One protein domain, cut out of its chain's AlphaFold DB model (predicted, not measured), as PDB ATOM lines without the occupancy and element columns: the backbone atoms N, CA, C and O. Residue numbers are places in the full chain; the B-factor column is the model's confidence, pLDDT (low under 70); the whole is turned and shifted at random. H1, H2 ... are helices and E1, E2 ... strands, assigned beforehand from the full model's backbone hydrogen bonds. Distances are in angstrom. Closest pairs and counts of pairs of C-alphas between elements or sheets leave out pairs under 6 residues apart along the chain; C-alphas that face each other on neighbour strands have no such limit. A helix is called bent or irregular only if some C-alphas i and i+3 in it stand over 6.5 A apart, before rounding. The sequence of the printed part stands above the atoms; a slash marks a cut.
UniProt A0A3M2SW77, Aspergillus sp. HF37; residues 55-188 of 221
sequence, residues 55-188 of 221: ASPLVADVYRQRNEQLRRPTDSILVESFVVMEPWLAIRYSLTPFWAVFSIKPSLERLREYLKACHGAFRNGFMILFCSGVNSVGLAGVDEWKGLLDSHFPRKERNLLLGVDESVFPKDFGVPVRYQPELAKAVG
ATOM      1  N   ALA A  55     -41.864  50.422  42.200       94.12
ATOM      2  CA  ALA A  55     -43.136  50.199  41.521       94.12
ATOM      3  C   ALA A  55     -43.538  48.713  41.438       94.12
ATOM      4  O   ALA A  55     -44.708  48.417  41.192       94.12
ATOM      5  N   SER A  56     -42.616  47.767  41.655       96.81
ATOM      6  CA  SER A  56     -42.871  46.338  41.423       96.81
ATOM      7  C   SER A  56     -44.011  45.757  42.274       96.81
ATOM      8  O   SER A  56     -44.885  45.114  41.691       96.81
ATOM      9  N   PRO A  57     -44.091  46.003  43.602       97.19
ATOM     10  CA  PRO A  57     -45.232  45.563  44.411       97.19
ATOM     11  C   PRO A  57     -46.570  46.135  43.927       97.19
ATOM     12  O   PRO A  57     -47.560  45.413  43.841       97.19
ATOM     13  N   LEU A  58     -46.588  47.421  43.555       96.56
ATOM     14  CA  LEU A  58     -47.788  48.087  43.057       96.56
ATOM     15  C   LEU A  58     -48.278  47.427  41.767       96.56
ATOM     16  O   LEU A  58     -49.460  47.109  41.647       96.56
ATOM     17  N   VAL A  59     -47.374  47.215  40.805       95.81
ATOM     18  CA  VAL A  59     -47.693  46.577  39.521       95.81
ATOM     19  C   VAL A  59     -48.188  45.148  39.740       95.81
ATOM     20  O   VAL A  59     -49.194  44.758  39.148       95.81
ATOM     21  N   ALA A  60     -47.537  44.390  40.625       97.38
ATOM     22  CA  ALA A  60     -47.959  43.043  40.985       97.38
ATOM     23  C   ALA A  60     -49.413  43.026  41.496       97.38
ATOM     24  O   ALA A  60     -50.244  42.254  41.006       97.38
ATOM     25  N   ASP A  61     -49.763  43.935  42.404       96.81
ATOM     26  CA  ASP A  61     -51.102  43.979  42.994       96.81
ATOM     27  C   ASP A  61     -52.172  44.514  42.017       96.81
ATOM     28  O   ASP A  61     -53.295  43.998  42.008       96.81
ATOM     29  N   VAL A  62     -51.820  45.415  41.083       95.75
ATOM     30  CA  VAL A  62     -52.693  45.783  39.944       95.75
ATOM     31  C   VAL A  62     -53.037  44.550  39.107       95.75
ATOM     32  O   VAL A  62     -54.204  44.322  38.770       95.75
ATOM     33  N   TYR A  63     -52.034  43.739  38.762       95.81
ATOM     34  CA  TYR A  63     -52.230  42.527  37.964       95.81
ATOM     35  C   TYR A  63     -53.083  41.497  38.701       95.81
ATOM     36  O   TYR A  63     -53.969  40.888  38.098       95.81
ATOM     37  N   ARG A  64     -52.871  41.330  40.008       95.81
ATOM     38  CA  ARG A  64     -53.695  40.449  40.842       95.81
ATOM     39  C   ARG A  64     -55.144  40.903  40.882       95.81
ATOM     40  O   ARG A  64     -56.019  40.108  40.548       95.81
ATOM     41  N   GLN A  65     -55.399  42.173  41.187       94.81
ATOM     42  CA  GLN A  65     -56.759  42.710  41.188       94.81
ATOM     43  C   GLN A  65     -57.424  42.528  39.817       94.81
ATOM     44  O   GLN A  65     -58.590  42.136  39.727       94.81
ATOM     45  N   ARG A  66     -56.687  42.762  38.725       94.38
ATOM     46  CA  ARG A  66     -57.216  42.556  37.373       94.38
ATOM     47  C   ARG A  66     -57.546  41.089  37.104       94.38
ATOM     48  O   ARG A  66     -58.596  40.792  36.535       94.38
ATOM     49  N   ASN A  67     -56.687  40.165  37.519       95.06
ATOM     50  CA  ASN A  67     -56.936  38.734  37.377       95.06
ATOM     51  C   ASN A  67     -58.149  38.287  38.212       95.06
ATOM     52  O   ASN A  67     -58.963  37.515  37.707       95.06
ATOM     53  N   GLU A  68     -58.357  38.839  39.410       94.69
ATOM     54  CA  GLU A  68     -59.556  38.595  40.228       94.69
ATOM     55  C   GLU A  68     -60.839  39.068  39.530       94.69
ATOM     56  O   GLU A  68     -61.805  38.307  39.429       94.69
ATOM     57  N   GLN A  69     -60.841  40.282  38.965       94.06
ATOM     58  CA  GLN A  69     -61.964  40.799  38.168       94.06
ATOM     59  C   GLN A  69     -62.284  39.895  36.967       94.06
ATOM     60  O   GLN A  69     -63.449  39.686  36.625       94.06
ATOM     61  N   LEU A  70     -61.245  39.339  36.337       94.50
ATOM     62  CA  LEU A  70     -61.354  38.401  35.219       94.50
ATOM     63  C   LEU A  70     -61.644  36.957  35.661       94.50
ATOM     64  O   LEU A  70     -61.756  36.081  34.801       94.50
ATOM     65  N   ARG A  71     -61.781  36.703  36.972       95.25
ATOM     66  CA  ARG A  71     -61.981  35.376  37.583       95.25
ATOM     67  C   ARG A  71     -60.895  34.369  37.202       95.25
ATOM     68  O   ARG A  71     -61.183  33.198  36.952       95.25
ATOM     69  N   ARG A  72     -59.650  34.832  37.136       94.75
ATOM     70  CA  ARG A  72     -58.469  34.011  36.866       94.75
ATOM     71  C   ARG A  72     -57.686  33.737  38.152       94.75
ATOM     72  O   ARG A  72     -57.839  34.480  39.122       94.75
ATOM     73  N   PRO A  73     -56.845  32.691  38.176       93.81
ATOM     74  CA  PRO A  73     -55.958  32.427  39.299       93.81
ATOM     75  C   PRO A  73     -55.020  33.602  39.587       93.81
ATOM     76  O   PRO A  73     -54.504  34.242  38.671       93.81
ATOM     77  N   THR A  74     -54.775  33.841  40.872       95.25
ATOM     78  CA  THR A  74     -53.865  34.880  41.388       95.25
ATOM     79  C   THR A  74     -52.802  34.323  42.329       95.25
ATOM     80  O   THR A  74     -52.092  35.066  42.997       95.25
ATOM     81  N   ASP A  75     -52.670  32.998  42.368       93.75
ATOM     82  CA  ASP A  75     -51.819  32.261  43.299       93.75
ATOM     83  C   ASP A  75     -50.432  31.932  42.724       93.75
ATOM     84  O   ASP A  75     -49.713  31.091  43.263       93.75
ATOM     85  N   SER A  76     -50.045  32.566  41.619       94.75
ATOM     86  CA  SER A  76     -48.769  32.322  40.949       94.75
ATOM     87  C   SER A  76     -48.079  33.640  40.610       94.75
ATOM     88  O   SER A  76     -48.719  34.570  40.113       94.75
ATOM     89  N   ILE A  77     -46.776  33.712  40.876       96.50
ATOM     90  CA  ILE A  77     -45.935  34.885  40.612       96.50
ATOM     91  C   ILE A  77     -44.831  34.532  39.610       96.50
ATOM     92  O   ILE A  77     -44.263  33.440  39.662       96.50
ATOM     93  N   LEU A  78     -44.550  35.458  38.699       97.06
ATOM     94  CA  LEU A  78     -43.409  35.445  37.796       97.06
ATOM     95  C   LEU A  78     -42.493  36.605  38.178       97.06
ATOM     96  O   LEU A  78     -42.848  37.768  38.018       97.06
ATOM     97  N   VAL A  79     -41.323  36.275  38.700       97.00
ATOM     98  CA  VAL A  79     -40.272  37.230  39.016       97.00
ATOM     99  C   VAL A  79     -39.378  37.365  37.794       97.00
ATOM    100  O   VAL A  79     -38.795  36.388  37.325       97.00
ATOM    101  N   GLU A  80     -39.275  38.580  37.292       95.50
ATOM    102  CA  GLU A  80     -38.541  38.938  36.083       95.50
ATOM    103  C   GLU A  80     -37.352  39.810  36.468       95.50
ATOM    104  O   GLU A  80     -37.374  40.456  37.519       95.50
ATOM    105  N   SER A  81     -36.303  39.838  35.648       94.00
ATOM    106  CA  SER A  81     -35.078  40.538  36.025       94.00
ATOM    107  C   SER A  81     -34.475  41.330  34.881       94.00
ATOM    108  O   SER A  81     -34.190  40.793  33.808       94.00
ATOM    109  N   PHE A  82     -34.214  42.609  35.155       93.19
ATOM    110  CA  PHE A  82     -33.609  43.554  34.224       93.19
ATOM    111  C   PHE A  82     -34.318  43.532  32.856       93.19
ATOM    112  O   PHE A  82     -35.537  43.662  32.795       93.19
ATOM    113  N   VAL A  83     -33.571  43.345  31.766       90.25
ATOM    114  CA  VAL A  83     -34.085  43.267  30.388       90.25
ATOM    115  C   VAL A  83     -34.788  41.948  30.053       90.25
ATOM    116  O   VAL A  83     -35.340  41.816  28.963       90.25
ATOM    117  N   VAL A  84     -34.747  40.950  30.941       91.00
ATOM    118  CA  VAL A  84     -35.361  39.639  30.703       91.00
ATOM    119  C   VAL A  84     -36.748  39.638  31.331       91.00
ATOM    120  O   VAL A  84     -36.917  39.323  32.511       91.00
ATOM    121  N   MET A  85     -37.724  40.046  30.525       92.44
ATOM    122  CA  MET A  85     -39.115  40.240  30.924       92.44
ATOM    123  C   MET A  85     -40.075  39.629  29.908       92.44
ATOM    124  O   MET A  85     -39.808  39.604  28.709       92.44
ATOM    125  N   GLU A  86     -41.230  39.214  30.401       93.31
ATOM    126  CA  GLU A  86     -42.287  38.497  29.706       93.31
ATOM    127  C   GLU A  86     -43.692  39.015  30.075       93.31
ATOM    128  O   GLU A  86     -44.589  38.242  30.440       93.31
ATOM    129  N   PRO A  87     -43.968  40.324  29.902       93.69
ATOM    130  CA  PRO A  87     -45.262  40.904  30.263       93.69
ATOM    131  C   PRO A  87     -46.429  40.253  29.506       93.69
ATOM    132  O   PRO A  87     -47.542  40.152  30.025       93.69
ATOM    133  N   TRP A  88     -46.188  39.776  28.281       94.31
ATOM    134  CA  TRP A  88     -47.201  39.079  27.497       94.31
ATOM    135  C   TRP A  88     -47.512  37.687  28.058       94.31
ATOM    136  O   TRP A  88     -48.689  37.352  28.231       94.31
ATOM    137  N   LEU A  89     -46.490  36.883  28.385       94.12
ATOM    138  CA  LEU A  89     -46.705  35.557  28.971       94.12
ATOM    139  C   LEU A  89     -47.284  35.656  30.381       94.12
ATOM    140  O   LEU A  89     -48.143  34.843  30.719       94.12
ATOM    141  N   ALA A  90     -46.914  36.672  31.165       95.56
ATOM    142  CA  ALA A  90     -47.525  36.926  32.466       95.56
ATOM    143  C   ALA A  90     -49.056  37.055  32.351       95.56
ATOM    144  O   ALA A  90     -49.798  36.399  33.081       95.56
ATOM    145  N   ILE A  91     -49.558  37.803  31.360       95.44
ATOM    146  CA  ILE A  91     -51.004  37.942  31.118       95.44
ATOM    147  C   ILE A  91     -51.618  36.636  30.601       95.44
ATOM    148  O   ILE A  91     -52.693  36.226  31.056       95.44
ATOM    149  N   ARG A  92     -50.958  35.978  29.637       94.88
ATOM    150  CA  ARG A  92     -51.457  34.735  29.023       94.88
ATOM    151  C   ARG A  92     -51.556  33.594  30.018       94.88
ATOM    152  O   ARG A  92     -52.488  32.812  29.907       94.88
ATOM    153  N   TYR A  93     -50.654  33.516  30.983       95.25
ATOM    154  CA  TYR A  93     -50.646  32.474  32.005       95.25
ATOM    155  C   TYR A  93     -51.300  32.902  33.324       95.25
ATOM    156  O   TYR A  93     -51.328  32.119  34.269       95.25
ATOM    157  N   SER A  94     -51.866  34.114  33.391       95.38
ATOM    158  CA  SER A  94     -52.439  34.679  34.622       95.38
ATOM    159  C   SER A  94     -51.448  34.679  35.795       95.38
ATOM    160  O   SER A  94     -51.792  34.344  36.927       95.38
ATOM    161  N   LEU A  95     -50.196  35.036  35.510       96.25
ATOM    162  CA  LEU A  95     -49.131  35.173  36.495       96.25
ATOM    163  C   LEU A  95     -49.072  36.618  36.980       96.25
ATOM    164  O   LEU A  95     -49.290  37.561  36.220       96.25
ATOM    165  N   THR A  96     -48.747  36.777  38.254       97.50
ATOM    166  CA  THR A  96     -48.460  38.081  38.849       97.50
ATOM    167  C   THR A  96     -47.014  38.456  38.528       97.50
ATOM    168  O   THR A  96     -46.125  37.755  39.008       97.50
ATOM    169  N   PRO A  97     -46.733  39.494  37.724       97.56
ATOM    170  CA  PRO A  97     -45.364  39.904  37.459       97.56
ATOM    171  C   PRO A  97     -44.780  40.624  38.677       97.56
ATOM    172  O   PRO A  97     -45.453  41.432  39.314       97.56
ATOM    173  N   PHE A  98     -43.513  40.364  38.973       97.81
ATOM    174  CA  PHE A  98     -42.713  41.161  39.894       97.81
ATOM    175  C   PHE A  98     -41.355  41.408  39.254       97.81
ATOM    176  O   PHE A  98     -40.614  40.467  38.984       97.81
ATOM    177  N   TRP A  99     -41.015  42.668  39.011       97.56
ATOM    178  CA  TRP A  99     -39.751  43.004  38.371       97.56
ATOM    179  C   TRP A  99     -38.662  43.280  39.410       97.56
ATOM    180  O   TRP A  99     -38.886  44.011  40.372       97.56
ATOM    181  N   ALA A 100     -37.484  42.707  39.207       96.25
ATOM    182  CA  ALA A 100     -36.273  42.976  39.966       96.25
ATOM    183  C   ALA A 100     -35.256  43.683  39.064       96.25
ATOM    184  O   ALA A 100     -35.002  43.223  37.947       96.25
ATOM    185  N   VAL A 101     -34.610  44.752  39.540       93.56
ATOM    186  CA  VAL A 101     -33.667  45.492  38.681       93.56
ATOM    187  C   VAL A 101     -32.486  44.620  38.249       93.56
ATOM    188  O   VAL A 101     -32.085  44.670  37.095       93.56
ATOM    189  N   PHE A 102     -31.974  43.769  39.144       93.88
ATOM    190  CA  PHE A 102     -30.902  42.808  38.876       93.88
ATOM    191  C   PHE A 102     -30.973  41.622  39.850       93.88
ATOM    192  O   PHE A 102     -31.653  41.670  40.873       93.88
ATOM    193  N   SER A 103     -30.181  40.579  39.586       94.56
ATOM    194  CA  SER A 103     -29.979  39.425  40.478       94.56
ATOM    195  C   SER A 103     -29.097  39.759  41.701       94.56
ATOM    196  O   SER A 103     -28.103  39.086  41.981       94.56
ATOM    197  N   ILE A 104     -29.415  40.839  42.416       95.25
ATOM    198  CA  ILE A 104     -28.639  41.382  43.542       95.25
ATOM    199  C   ILE A 104     -29.392  41.253  44.870       95.25
ATOM    200  O   ILE A 104     -30.619  41.165  44.903       95.25
ATOM    201  N   LYS A 105     -28.657  41.290  45.985       95.94
ATOM    202  CA  LYS A 105     -29.219  41.141  47.340       95.94
ATOM    203  C   LYS A 105     -30.321  42.158  47.669       95.94
ATOM    204  O   LYS A 105     -31.335  41.740  48.221       95.94
ATOM    205  N   PRO A 106     -30.207  43.453  47.309       95.38
ATOM    206  CA  PRO A 106     -31.297  44.400  47.539       95.38
ATOM    207  C   PRO A 106     -32.606  44.042  46.821       95.38
ATOM    208  O   PRO A 106     -33.671  44.284  47.378       95.38
ATOM    209  N   SER A 107     -32.549  43.471  45.615       97.00
ATOM    210  CA  SER A 107     -33.749  43.036  44.883       97.00
ATOM    211  C   SER A 107     -34.339  41.753  45.468       97.00
ATOM    212  O   SER A 107     -35.554  41.623  45.608       97.00
ATOM    213  N   LEU A 108     -33.481  40.822  45.907       97.12
ATOM    214  CA  LEU A 108     -33.911  39.630  46.640       97.12
ATOM    215  C   LEU A 108     -34.698  40.005  47.907       97.12
ATOM    216  O   LEU A 108     -35.758  39.436  48.171       97.12
ATOM    217  N   GLU A 109     -34.197  40.967  48.686       97.19
ATOM    218  CA  GLU A 109     -34.867  41.398  49.917       97.19
ATOM    219  C   GLU A 109     -36.168  42.159  49.645       97.19
ATOM    220  O   GLU A 109     -37.155  41.906  50.333       97.19
ATOM    221  N   ARG A 110     -36.238  42.995  48.601       97.12
ATOM    222  CA  ARG A 110     -37.501  43.633  48.184       97.12
ATOM    223  C   ARG A 110     -38.572  42.610  47.819       97.12
ATOM    224  O   ARG A 110     -39.707  42.710  48.285       97.12
ATOM    225  N   LEU A 111     -38.214  41.590  47.038       97.44
ATOM    226  CA  LEU A 111     -39.135  40.497  46.738       97.44
ATOM    227  C   LEU A 111     -39.549  39.753  48.016       97.44
ATOM    228  O   LEU A 111     -40.725  39.444  48.198       97.44
ATOM    229  N   ARG A 112     -38.607  39.481  48.928       97.06
ATOM    230  CA  ARG A 112     -38.904  38.842  50.219       97.06
ATOM    231  C   ARG A 112     -39.910  39.652  51.036       97.06
ATOM    232  O   ARG A 112     -40.828  39.070  51.610       97.06
ATOM    233  N   GLU A 113     -39.742  40.967  51.110       96.62
ATOM    234  CA  GLU A 113     -40.669  41.873  51.794       96.62
ATOM    235  C   GLU A 113     -42.068  41.815  51.170       96.62
ATOM    236  O   GLU A 113     -43.049  41.633  51.895       96.62
ATOM    237  N   TYR A 114     -42.159  41.858  49.837       96.94
ATOM    238  CA  TYR A 114     -43.431  41.734  49.123       96.94
ATOM    239  C   TYR A 114     -44.125  40.386  49.381       96.94
ATOM    240  O   TYR A 114     -45.304  40.344  49.737       96.94
ATOM    241  N   LEU A 115     -43.395  39.269  49.283       95.81
ATOM    242  CA  LEU A 115     -43.946  37.932  49.530       95.81
ATOM    243  C   LEU A 115     -44.436  37.762  50.978       95.81
ATOM    244  O   LEU A 115     -45.460  37.113  51.205       95.81
ATOM    245  N   LYS A 116     -43.745  38.365  51.957       95.38
ATOM    246  CA  LYS A 116     -44.193  38.398  53.360       95.38
ATOM    247  C   LYS A 116     -45.484  39.196  53.528       95.38
ATOM    248  O   LYS A 116     -46.399  38.708  54.191       95.38
ATOM    249  N   ALA A 117     -45.568  40.382  52.923       94.81
ATOM    250  CA  ALA A 117     -46.770  41.219  52.949       94.81
ATOM    251  C   ALA A 117     -47.977  40.522  52.293       94.81
ATOM    252  O   ALA A 117     -49.115  40.704  52.713       94.81
ATOM    253  N   CYS A 118     -47.726  39.644  51.320       93.50
ATOM    254  CA  CYS A 118     -48.753  38.832  50.673       93.50
ATOM    255  C   CYS A 118     -49.286  37.667  51.531       93.50
ATOM    256  O   CYS A 118     -50.174  36.952  51.067       93.50
ATOM    257  N   HIS A 119     -48.756  37.428  52.738       88.06
ATOM    258  CA  HIS A 119     -49.245  36.426  53.700       88.06
ATOM    259  C   HIS A 119     -49.513  35.020  53.116       88.06
ATOM    260  O   HIS A 119     -50.483  34.357  53.480       88.06
ATOM    261  N   GLY A 120     -48.652  34.542  52.210       84.88
ATOM    262  CA  GLY A 120     -48.793  33.209  51.605       84.88
ATOM    263  C   GLY A 120     -49.858  33.114  50.508       84.88
ATOM    264  O   GLY A 120     -50.324  32.017  50.206       84.88
ATOM    265  N   ALA A 121     -50.239  34.239  49.893       89.44
ATOM    266  CA  ALA A 121     -51.174  34.263  48.765       89.44
ATOM    267  C   ALA A 121     -50.694  33.456  47.545       89.44
ATOM    268  O   ALA A 121     -51.513  33.008  46.744       89.44
ATOM    269  N   PHE A 122     -49.381  33.254  47.402       92.94
ATOM    270  CA  PHE A 122     -48.812  32.525  46.278       92.94
ATOM    271  C   PHE A 122     -48.511  31.063  46.614       92.94
ATOM    272  O   PHE A 122     -47.950  30.719  47.654       92.94
ATOM    273  N   ARG A 123     -48.851  30.188  45.672       90.56
ATOM    274  CA  ARG A 123     -48.596  28.747  45.699       90.56
ATOM    275  C   ARG A 123     -47.440  28.339  44.798       90.56
ATOM    276  O   ARG A 123     -46.784  27.354  45.128       90.56
ATOM    277  N   ASN A 124     -47.228  29.059  43.695       91.81
ATOM    278  CA  ASN A 124     -46.174  28.787  42.715       91.81
ATOM    279  C   ASN A 124     -45.331  30.048  42.474       91.81
ATOM    280  O   ASN A 124     -45.888  31.146  42.378       91.81
ATOM    281  N   GLY A 125     -44.016  29.876  42.350       93.56
ATOM    282  CA  GLY A 125     -43.070  30.957  42.086       93.56
ATOM    283  C   GLY A 125     -42.137  30.612  40.932       93.56
ATOM    284  O   GLY A 125     -41.364  29.661  41.002       93.56
ATOM    285  N   PHE A 126     -42.189  31.408  39.873       94.94
ATOM    286  CA  PHE A 126     -41.316  31.280  38.714       94.94
ATOM    287  C   PHE A 126     -40.349  32.456  38.698       94.94
ATOM    288  O   PHE A 126     -40.769  33.583  38.931       94.94
ATOM    289  N   MET A 127     -39.067  32.218  38.450       95.56
ATOM    290  CA  MET A 127     -38.038  33.256  38.493       95.56
ATOM    291  C   MET A 127     -37.170  33.199  37.244       95.56
ATOM    292  O   MET A 127     -36.630  32.147  36.916       95.56
ATOM    293  N   ILE A 128     -36.984  34.338  36.587       94.50
ATOM    294  CA  ILE A 128     -36.029  34.520  35.496       94.50
ATOM    295  C   ILE A 128     -34.957  35.488  35.996       94.50
ATOM    296  O   ILE A 128     -35.238  36.658  36.250       94.50
ATOM    297  N   LEU A 129     -33.726  35.001  36.175       94.19
ATOM    298  CA  LEU A 129     -32.622  35.802  36.708       94.19
ATOM    299  C   LEU A 129     -31.706  36.277  35.582       94.19
ATOM    300  O   LEU A 129     -31.140  35.469  34.842       94.19
ATOM    301  N   PHE A 130     -31.505  37.591  35.481       93.81
ATOM    302  CA  PHE A 130     -30.542  38.142  34.540       93.81
ATOM    303  C   PHE A 130     -29.115  37.787  34.975       93.81
ATOM    304  O   PHE A 130     -28.731  37.948  36.140       93.81
ATOM    305  N   CYS A 131     -28.320  37.325  34.012       93.31
ATOM    306  CA  CYS A 131     -26.934  36.921  34.196       93.31
ATOM    307  C   CYS A 131     -25.991  38.037  33.733       93.31
ATOM    308  O   CYS A 131     -25.739  38.205  32.541       93.31
ATOM    309  N   SER A 132     -25.459  38.807  34.686       91.12
ATOM    310  CA  SER A 132     -24.589  39.964  34.417       91.12
ATOM    311  C   SER A 132     -23.178  39.600  33.941       91.12
ATOM    312  O   SER A 132     -22.412  40.473  33.541       91.12
ATOM    313  N   GLY A 133     -22.786  38.329  34.028       92.75
ATOM    314  CA  GLY A 133     -21.439  37.862  33.706       92.75
ATOM    315  C   GLY A 133     -20.395  38.089  34.800       92.75
ATOM    316  O   GLY A 133     -19.248  37.649  34.658       92.75
ATOM    317  N   VAL A 134     -20.752  38.759  35.900       89.56
ATOM    318  CA  VAL A 134     -19.782  39.239  36.892       89.56
ATOM    319  C   VAL A 134     -20.173  38.886  38.324       89.56
ATOM    320  O   VAL A 134     -21.303  39.091  38.753       89.56
ATOM    321  N   ASN A 135     -19.192  38.406  39.093       88.50
ATOM    322  CA  ASN A 135     -19.316  38.237  40.541       88.50
ATOM    323  C   ASN A 135     -19.109  39.596  41.219       88.50
ATOM    324  O   ASN A 135     -17.988  39.937  41.600       88.50
ATOM    325  N   SER A 136     -20.171  40.399  41.291       85.94
ATOM    326  CA  SER A 136     -20.155  41.699  41.967       85.94
ATOM    327  C   SER A 136     -20.363  41.545  43.480       85.94
ATOM    328  O   SER A 136     -20.929  40.559  43.945       85.94
ATOM    329  N   VAL A 137     -19.933  42.541  44.265       85.62
ATOM    330  CA  VAL A 137     -20.071  42.541  45.740       85.62
ATOM    331  C   VAL A 137     -21.540  42.424  46.186       85.62
ATOM    332  O   VAL A 137     -21.829  41.824  47.218       85.62
ATOM    333  N   GLY A 138     -22.470  42.977  45.401       89.44
ATOM    334  CA  GLY A 138     -23.907  42.963  45.687       89.44
ATOM    335  C   GLY A 138     -24.680  41.781  45.098       89.44
ATOM    336  O   GLY A 138     -25.893  41.722  45.294       89.44
ATOM    337  N   LEU A 139     -24.025  40.869  44.369       94.50
ATOM    338  CA  LEU A 139     -24.682  39.725  43.735       94.50
ATOM    339  C   LEU A 139     -25.369  38.839  44.786       94.50
ATOM    340  O   LEU A 139     -24.761  38.496  45.801       94.50
ATOM    341  N   ALA A 140     -26.621  38.460  44.522       95.56
ATOM    342  CA  ALA A 140     -27.300  37.396  45.252       95.56
ATOM    343  C   ALA A 140     -27.043  36.063  44.540       95.56
ATOM    344  O   ALA A 140     -27.251  35.947  43.329       95.56
ATOM    345  N   GLY A 141     -26.564  35.070  45.284       92.62
ATOM    346  CA  GLY A 141     -26.277  33.741  44.758       92.62
ATOM    347  C   GLY A 141     -27.546  32.969  44.399       92.62
ATOM    348  O   GLY A 141     -28.616  33.209  44.955       92.62
ATOM    349  N   VAL A 142     -27.410  31.989  43.502       92.81
ATOM    350  CA  VAL A 142     -28.493  31.071  43.099       92.81
ATOM    351  C   VAL A 142     -29.177  30.439  44.316       92.81
ATOM    352  O   VAL A 142     -30.403  30.429  44.398       92.81
ATOM    353  N   ASP A 143     -28.394  29.978  45.293       92.69
ATOM    354  CA  ASP A 143     -28.917  29.351  46.511       92.69
ATOM    355  C   ASP A 143     -29.753  30.313  47.368       92.69
ATOM    356  O   ASP A 143     -30.709  29.890  48.014       92.69
ATOM    357  N   GLU A 144     -29.445  31.616  47.354       95.00
ATOM    358  CA  GLU A 144     -30.226  32.626  48.080       95.00
ATOM    359  C   GLU A 144     -31.608  32.815  47.431       95.00
ATOM    360  O   GLU A 144     -32.623  32.860  48.135       95.00
ATOM    361  N   TRP A 145     -31.668  32.844  46.094       94.81
ATOM    362  CA  TRP A 145     -32.925  32.888  45.336       94.81
ATOM    363  C   TRP A 145     -33.753  31.610  45.517       94.81
ATOM    364  O   TRP A 145     -34.951  31.679  45.799       94.81
ATOM    365  N   LYS A 146     -33.118  30.434  45.443       91.44
ATOM    366  CA  LYS A 146     -33.786  29.144  45.693       91.44
ATOM    367  C   LYS A 146     -34.299  29.045  47.124       91.44
ATOM    368  O   LYS A 146     -35.433  28.627  47.337       91.44
ATOM    369  N   GLY A 147     -33.518  29.505  48.100       92.38
ATOM    370  CA  GLY A 147     -33.940  29.569  49.496       92.38
ATOM    371  C   GLY A 147     -35.160  30.472  49.708       92.38
ATOM    372  O   GLY A 147     -36.022  30.169  50.538       92.38
ATOM    373  N   LEU A 148     -35.290  31.560  48.940       92.75
ATOM    374  CA  LEU A 148     -36.494  32.389  48.959       92.75
ATOM    375  C   LEU A 148     -37.716  31.621  48.435       92.75
ATOM    376  O   LEU A 148     -38.754  31.617  49.101       92.75
ATOM    377  N   LEU A 149     -37.581  30.932  47.297       88.25
ATOM    378  CA  LEU A 149     -38.647  30.095  46.746       88.25
ATOM    379  C   LEU A 149     -39.064  28.975  47.717       88.25
ATOM    380  O   LEU A 149     -40.244  28.773  47.996       88.25
ATOM    381  N   ASP A 150     -38.098  28.270  48.296       87.12
ATOM    382  CA  ASP A 150     -38.368  27.165  49.217       87.12
ATOM    383  C   ASP A 150     -39.041  27.607  50.521       87.12
ATOM    384  O   ASP A 150     -39.758  26.818  51.138       87.12
ATOM    385  N   SER A 151     -38.806  28.848  50.954       88.12
ATOM    386  CA  SER A 151     -39.360  29.380  52.205       88.12
ATOM    387  C   SER A 151     -40.749  29.997  52.060       88.12
ATOM    388  O   SER A 151     -41.490  30.015  53.041       88.12
ATOM    389  N   HIS A 152     -41.116  30.497  50.876       87.69
ATOM    390  CA  HIS A 152     -42.372  31.236  50.680       87.69
ATOM    391  C   HIS A 152     -43.436  30.467  49.896       87.69
ATOM    392  O   HIS A 152     -44.603  30.851  49.949       87.69
ATOM    393  N   PHE A 153     -43.076  29.379  49.208       86.62
ATOM    394  CA  PHE A 153     -44.011  28.653  48.354       86.62
ATOM    395  C   PHE A 153     -44.120  27.179  48.772       86.62
ATOM    396  O   PHE A 153     -43.119  26.461  48.809       86.62
ATOM    397  N   PRO A 154     -45.337  26.674  49.042       77.88
ATOM    398  CA  PRO A 154     -45.537  25.320  49.555       77.88
ATOM    399  C   PRO A 154     -45.275  24.216  48.516       77.88
ATOM    400  O   PRO A 154     -45.070  23.062  48.889       77.88
ATOM    401  N   ARG A 155     -45.313  24.529  47.212       75.31
ATOM    402  CA  ARG A 155     -45.186  23.552  46.117       75.31
ATOM    403  C   ARG A 155     -43.810  23.625  45.465       75.31
ATOM    404  O   ARG A 155     -43.663  24.178  44.381       75.31
ATOM    405  N   LYS A 156     -42.824  22.988  46.098       65.50
ATOM    406  CA  LYS A 156     -41.424  22.984  45.635       65.50
ATOM    407  C   LYS A 156     -41.236  22.557  44.175       65.50
ATOM    408  O   LYS A 156     -40.374  23.089  43.493       65.50
ATOM    409  N   GLU A 157     -42.077  21.661  43.661       62.62
ATOM    410  CA  GLU A 157     -42.010  21.201  42.260       62.62
ATOM    411  C   GLU A 157     -42.384  22.276  41.223       62.62
ATOM    412  O   GLU A 157     -42.151  22.091  40.031       62.62
ATOM    413  N   ARG A 158     -42.974  23.395  41.658       63.53
ATOM    414  CA  ARG A 158     -43.356  24.535  40.807       63.53
ATOM    415  C   ARG A 158     -42.609  25.819  41.176       63.53
ATOM    416  O   ARG A 158     -43.061  26.908  40.840       63.53
ATOM    417  N   ASN A 159     -41.478  25.663  41.856       69.50
ATOM    418  CA  ASN A 159     -40.582  26.733  42.257       69.50
ATOM    419  C   ASN A 159     -39.320  26.664  41.404       69.50
ATOM    420  O   ASN A 159     -38.418  25.883  41.702       69.50
ATOM    421  N   LEU A 160     -39.275  27.424  40.315       78.62
ATOM    422  CA  LEU A 160     -38.275  27.200  39.276       78.62
ATOM    423  C   LEU A 160     -37.499  28.472  38.961       78.62
ATOM    424  O   LEU A 160     -38.086  29.509  38.650       78.62
ATOM    425  N   LEU A 161     -36.173  28.348  38.991       89.75
ATOM    426  CA  LEU A 161     -35.286  29.224  38.239       89.75
ATOM    427  C   LEU A 161     -35.355  28.787  36.775       89.75
ATOM    428  O   LEU A 161     -34.905  27.700  36.426       89.75
ATOM    429  N   LEU A 162     -35.972  29.613  35.941       92.12
ATOM    430  CA  LEU A 162     -36.274  29.297  34.554       92.12
ATOM    431  C   LEU A 162     -35.095  29.662  33.652       92.12
ATOM    432  O   LEU A 162     -34.713  30.826  33.533       92.12
ATOM    433  N   GLY A 163     -34.537  28.660  32.985       90.12
ATOM    434  CA  GLY A 163     -33.513  28.787  31.955       90.12
ATOM    435  C   GLY A 163     -32.095  29.020  32.469       90.12
ATOM    436  O   GLY A 163     -31.181  29.111  31.645       90.12
ATOM    437  N   VAL A 164     -31.905  29.111  33.789       92.50
ATOM    438  CA  VAL A 164     -30.617  29.393  34.438       92.50
ATOM    439  C   VAL A 164     -29.835  28.104  34.676       92.50
ATOM    440  O   VAL A 164     -30.257  27.235  35.435       92.50
ATOM    441  N   ASP A 165     -28.649  28.007  34.083       92.94
ATOM    442  CA  ASP A 165     -27.630  27.031  34.450       92.94
ATOM    443  C   ASP A 165     -26.923  27.491  35.734       92.94
ATOM    444  O   ASP A 165     -26.029  28.347  35.739       92.94
ATOM    445  N   GLU A 166     -27.351  26.897  36.846       92.25
ATOM    446  CA  GLU A 166     -26.857  27.183  38.192       92.25
ATOM    447  C   GLU A 166     -25.335  27.006  38.326       92.25
ATOM    448  O   GLU A 166     -24.706  27.692  39.130       92.25
ATOM    449  N   SER A 167     -24.725  26.119  37.529       92.75
ATOM    450  CA  SER A 167     -23.296  25.797  37.631       92.75
ATOM    451  C   SER A 167     -22.385  26.892  37.071       92.75
ATOM    452  O   SER A 167     -21.200  26.955  37.416       92.75
ATOM    453  N   VAL A 168     -22.931  27.769  36.224       93.94
ATOM    454  CA  VAL A 168     -22.188  28.853  35.565       93.94
ATOM    455  C   VAL A 168     -22.746  30.243  35.863       93.94
ATOM    456  O   VAL A 168     -22.144  31.234  35.444       93.94
ATOM    457  N   PHE A 169     -23.842  30.361  36.616       92.50
ATOM    458  CA  PHE A 169     -24.341  31.643  37.121       92.50
ATOM    459  C   PHE A 169     -23.228  32.436  37.848       92.50
ATOM    460  O   PHE A 169     -22.436  31.845  38.585       92.50
ATOM    461  N   PRO A 170     -23.116  33.771  37.671       94.50
ATOM    462  CA  PRO A 170     -23.972  34.687  36.902       94.50
ATOM    463  C   PRO A 170     -23.546  34.849  35.432       94.50
ATOM    464  O   PRO A 170     -23.863  35.860  34.814       94.50
ATOM    465  N   LYS A 171     -22.771  33.915  34.870       95.94
ATOM    466  CA  LYS A 171     -22.218  33.974  33.499       95.94
ATOM    467  C   LYS A 171     -23.021  33.175  32.484       95.94
ATOM    468  O   LYS A 171     -22.539  32.913  31.382       95.94
ATOM    469  N   ASP A 172     -24.229  32.783  32.851       94.44
ATOM    470  CA  ASP A 172     -25.087  32.029  31.966       94.44
ATOM    471  C   ASP A 172     -25.760  32.931  30.919       94.44
ATOM    472  O   ASP A 172     -26.883  33.402  31.077       94.44
ATOM    473  N   PHE A 173     -25.075  33.164  29.804       91.62
ATOM    474  CA  PHE A 173     -25.634  33.940  28.694       91.62
ATOM    475  C   PHE A 173     -26.649  33.156  27.846       91.62
ATOM    476  O   PHE A 173     -27.183  33.697  26.881       91.62
ATOM    477  N   GLY A 174     -26.926  31.890  28.186       92.88
ATOM    478  CA  GLY A 174     -27.920  31.070  27.496       92.88
ATOM    479  C   GLY A 174     -29.355  31.266  27.995       92.88
ATOM    480  O   GLY A 174     -30.280  30.827  27.309       92.88
ATOM    481  N   VAL A 175     -29.553  31.941  29.140       92.19
ATOM    482  CA  VAL A 175     -30.881  32.182  29.741       92.19
ATOM    483  C   VAL A 175     -31.894  32.699  28.717       92.19
ATOM    484  O   VAL A 175     -32.976  32.109  28.650       92.19
ATOM    485  N   PRO A 176     -31.575  33.696  27.854       90.50
ATOM    486  CA  PRO A 176     -32.553  34.258  26.928       90.50
ATOM    487  C   PRO A 176     -33.192  33.264  25.954       90.50
ATOM    488  O   PRO A 176     -34.290  33.502  25.465       90.50
ATOM    489  N   VAL A 177     -32.515  32.150  25.670       92.56
ATOM    490  CA  VAL A 177     -33.002  31.107  24.755       92.56
ATOM    491  C   VAL A 177     -33.848  30.060  25.491       92.56
ATOM    492  O   VAL A 177     -34.656  29.372  24.870       92.56
ATOM    493  N   ARG A 178     -33.673  29.914  26.811       93.62
ATOM    494  CA  ARG A 178     -34.258  28.818  27.599       93.62
ATOM    495  C   ARG A 178     -35.451  29.221  28.458       93.62
ATOM    496  O   ARG A 178     -36.321  28.384  28.683       93.62
ATOM    497  N   TYR A 179     -35.535  30.469  28.922       92.75
ATOM    498  CA  TYR A 179     -36.546  30.824  29.926       92.75
ATOM    499  C   TYR A 179     -37.994  30.687  29.407       92.75
ATOM    500  O   TYR A 179     -38.857  30.218  30.145       92.75
ATOM    501  N   GLN A 180     -38.280  31.031  28.140       92.06
ATOM    502  CA  GLN A 180     -39.634  30.929  27.569       92.06
ATOM    503  C   GLN A 180     -40.149  29.482  27.484       92.06
ATOM    504  O   GLN A 180     -41.234  29.214  28.013       92.06
ATOM    505  N   PRO A 181     -39.432  28.529  26.844       92.12
ATOM    506  CA  PRO A 181     -39.899  27.146  26.778       92.12
ATOM    507  C   PRO A 181     -39.975  26.495  28.164       92.12
ATOM    508  O   PRO A 181     -40.874  25.692  28.414       92.12
ATOM    509  N   GLU A 182     -39.088  26.863  29.091       92.94
ATOM    510  CA  GLU A 182     -39.170  26.376  30.468       92.94
ATOM    511  C   GLU A 182     -40.383  26.928  31.218       92.94
ATOM    512  O   GLU A 182     -41.056  26.159  31.905       92.94
ATOM    513  N   LEU A 183     -40.730  28.208  31.035       92.56
ATOM    514  CA  LEU A 183     -41.955  28.784  31.590       92.56
ATOM    515  C   LEU A 183     -43.196  28.059  31.055       92.56
ATOM    516  O   LEU A 183     -44.066  27.665  31.830       92.56
ATOM    517  N   ALA A 184     -43.264  27.843  29.737       91.50
ATOM    518  CA  ALA A 184     -44.378  27.140  29.102       91.50
ATOM    519  C   ALA A 184     -44.532  25.710  29.646       91.50
ATOM    520  O   ALA A 184     -45.636  25.296  30.002       91.50
ATOM    521  N   LYS A 185     -43.420  24.981  29.798       90.69
ATOM    522  CA  LYS A 185     -43.406  23.642  30.402       90.69
ATOM    523  C   LYS A 185     -43.844  23.660  31.870       90.69
ATOM    524  O   LYS A 185     -44.583  22.775  32.293       90.69
ATOM    525  N   ALA A 186     -43.382  24.640  32.644       89.81
ATOM    526  CA  ALA A 186     -43.658  24.756  34.073       89.81
ATOM    527  C   ALA A 186     -45.132  25.061  34.374       89.81
ATOM    528  O   ALA A 186     -45.723  24.488  35.294       89.81
ATOM    529  N   VAL A 187     -45.727  25.963  33.594       89.25
ATOM    530  CA  VAL A 187     -47.130  26.363  33.745       89.25
ATOM    531  C   VAL A 187     -48.073  25.342  33.094       89.25
ATOM    532  O   VAL A 187     -49.158  25.084  33.621       89.25
ATOM    533  N   GLY A 188     -47.625  24.704  32.010       86.44
ATOM    534  CA  GLY A 188     -48.399  23.797  31.168       86.44
ATOM    535  C   GLY A 188     -48.964  24.528  29.949       86.44
ATOM    536  O   GLY A 188     -49.617  25.561  30.082       86.44
TER     537      GLY A 188
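AT A GLANCE: This is residues 55 to 188 of the 221 residues of a protein of Aspergillus sp. HF37 (UniProt A0A3M2SW77). A small parallel sheet of four strands lies in the middle with helices over both faces: H3 and H4 side by side over one, H2 and H5 over the other, while H1 lies beside the sheet at its E2 edge. The printed part has 134 residues, with five named helices and four named strands in the order H1 E1 H2 E2 H3 E3 H4 E4 H5. Across the sheet the order is E2 E1 E3 E4, and the class is mixed, helices and strands. The whole is compact, with a radius of gyration of the C-alphas of 13.8 A and spans of 42 by 29 by 26 A.

HOW THE PARTS SIT: Begin with H1, residues 55 to 69: it stands at the sheet's level, its closest C-alphas to E2, residues 96 to 100, being those of Ala 60 and Pro 97, 5.4 A apart. E1, residues 76 to 81, is the parallel neighbour of E2, with N 98 and O 78 within hydrogen-bond range at 2.8 A. H2, residues 87 to 92, lies over E2 at a height over the sheet of 9.4 A; E1, H2, E2 form a strand-helix-strand unit, two parallel neighbour strands with a helix between, its crossover right-handed. On the opposite face, H3, residues 105 to 117, lies over E2; with E3, residues 124 to 127, E2 and H3 form a split unit, E1 standing between its strands, again right-handed. E3 and E1 are parallel neighbours, N 79 and O 126 being within hydrogen-bond range at 2.8 A. H4, residues 142 to 152, touches H3 at a shallow tilt of 7 degrees, the same way, the closest C-alphas being those of Leu 108 and Trp 145, 6.9 A apart. E4, residues 159 to 161, is parallel to E3, with N 127 and O 160 within hydrogen-bond range at 2.9 A; E3, H4, E4 are another right-handed strand-helix-strand unit. H5, residues 175 to 187, is on the same face as H2, its height 9.0 A; the closest C-alphas of E3 and H5, those of Phe 126 and Leu 183, are 7.6 A apart. Every O i to N i+4 pair is within hydrogen-bond range in H1, H2, H3 and H4, against 7 of 9 in H5, which is irregular: C-alphas 177 and 180 are 7.2 A apart.

IN THESE COORDINATES: Find C-alpha 55 at (-43.136, 50.199, 41.521); from there H1 runs 21.3 A. E1 covers 16.7 A, E2 13.2 A, H3 18.4 A, H4 15.8 A; the shorter H2, E3 and E4 cover 8.8, 10.2 and 7.1 A. H5 runs 17.7 A to C-alpha 187 at (-47.130, 26.363, 33.745).

THE WHOLE: The C-alphas farthest apart, those of Arg 71 and Val 137, are 43.3 A apart. The printed part has no cut. The links E3 to H4 and E4 to H5 are long. Look for low pLDDT, under 70, at residues 156 to 159; the mean of the printed part is 92.3.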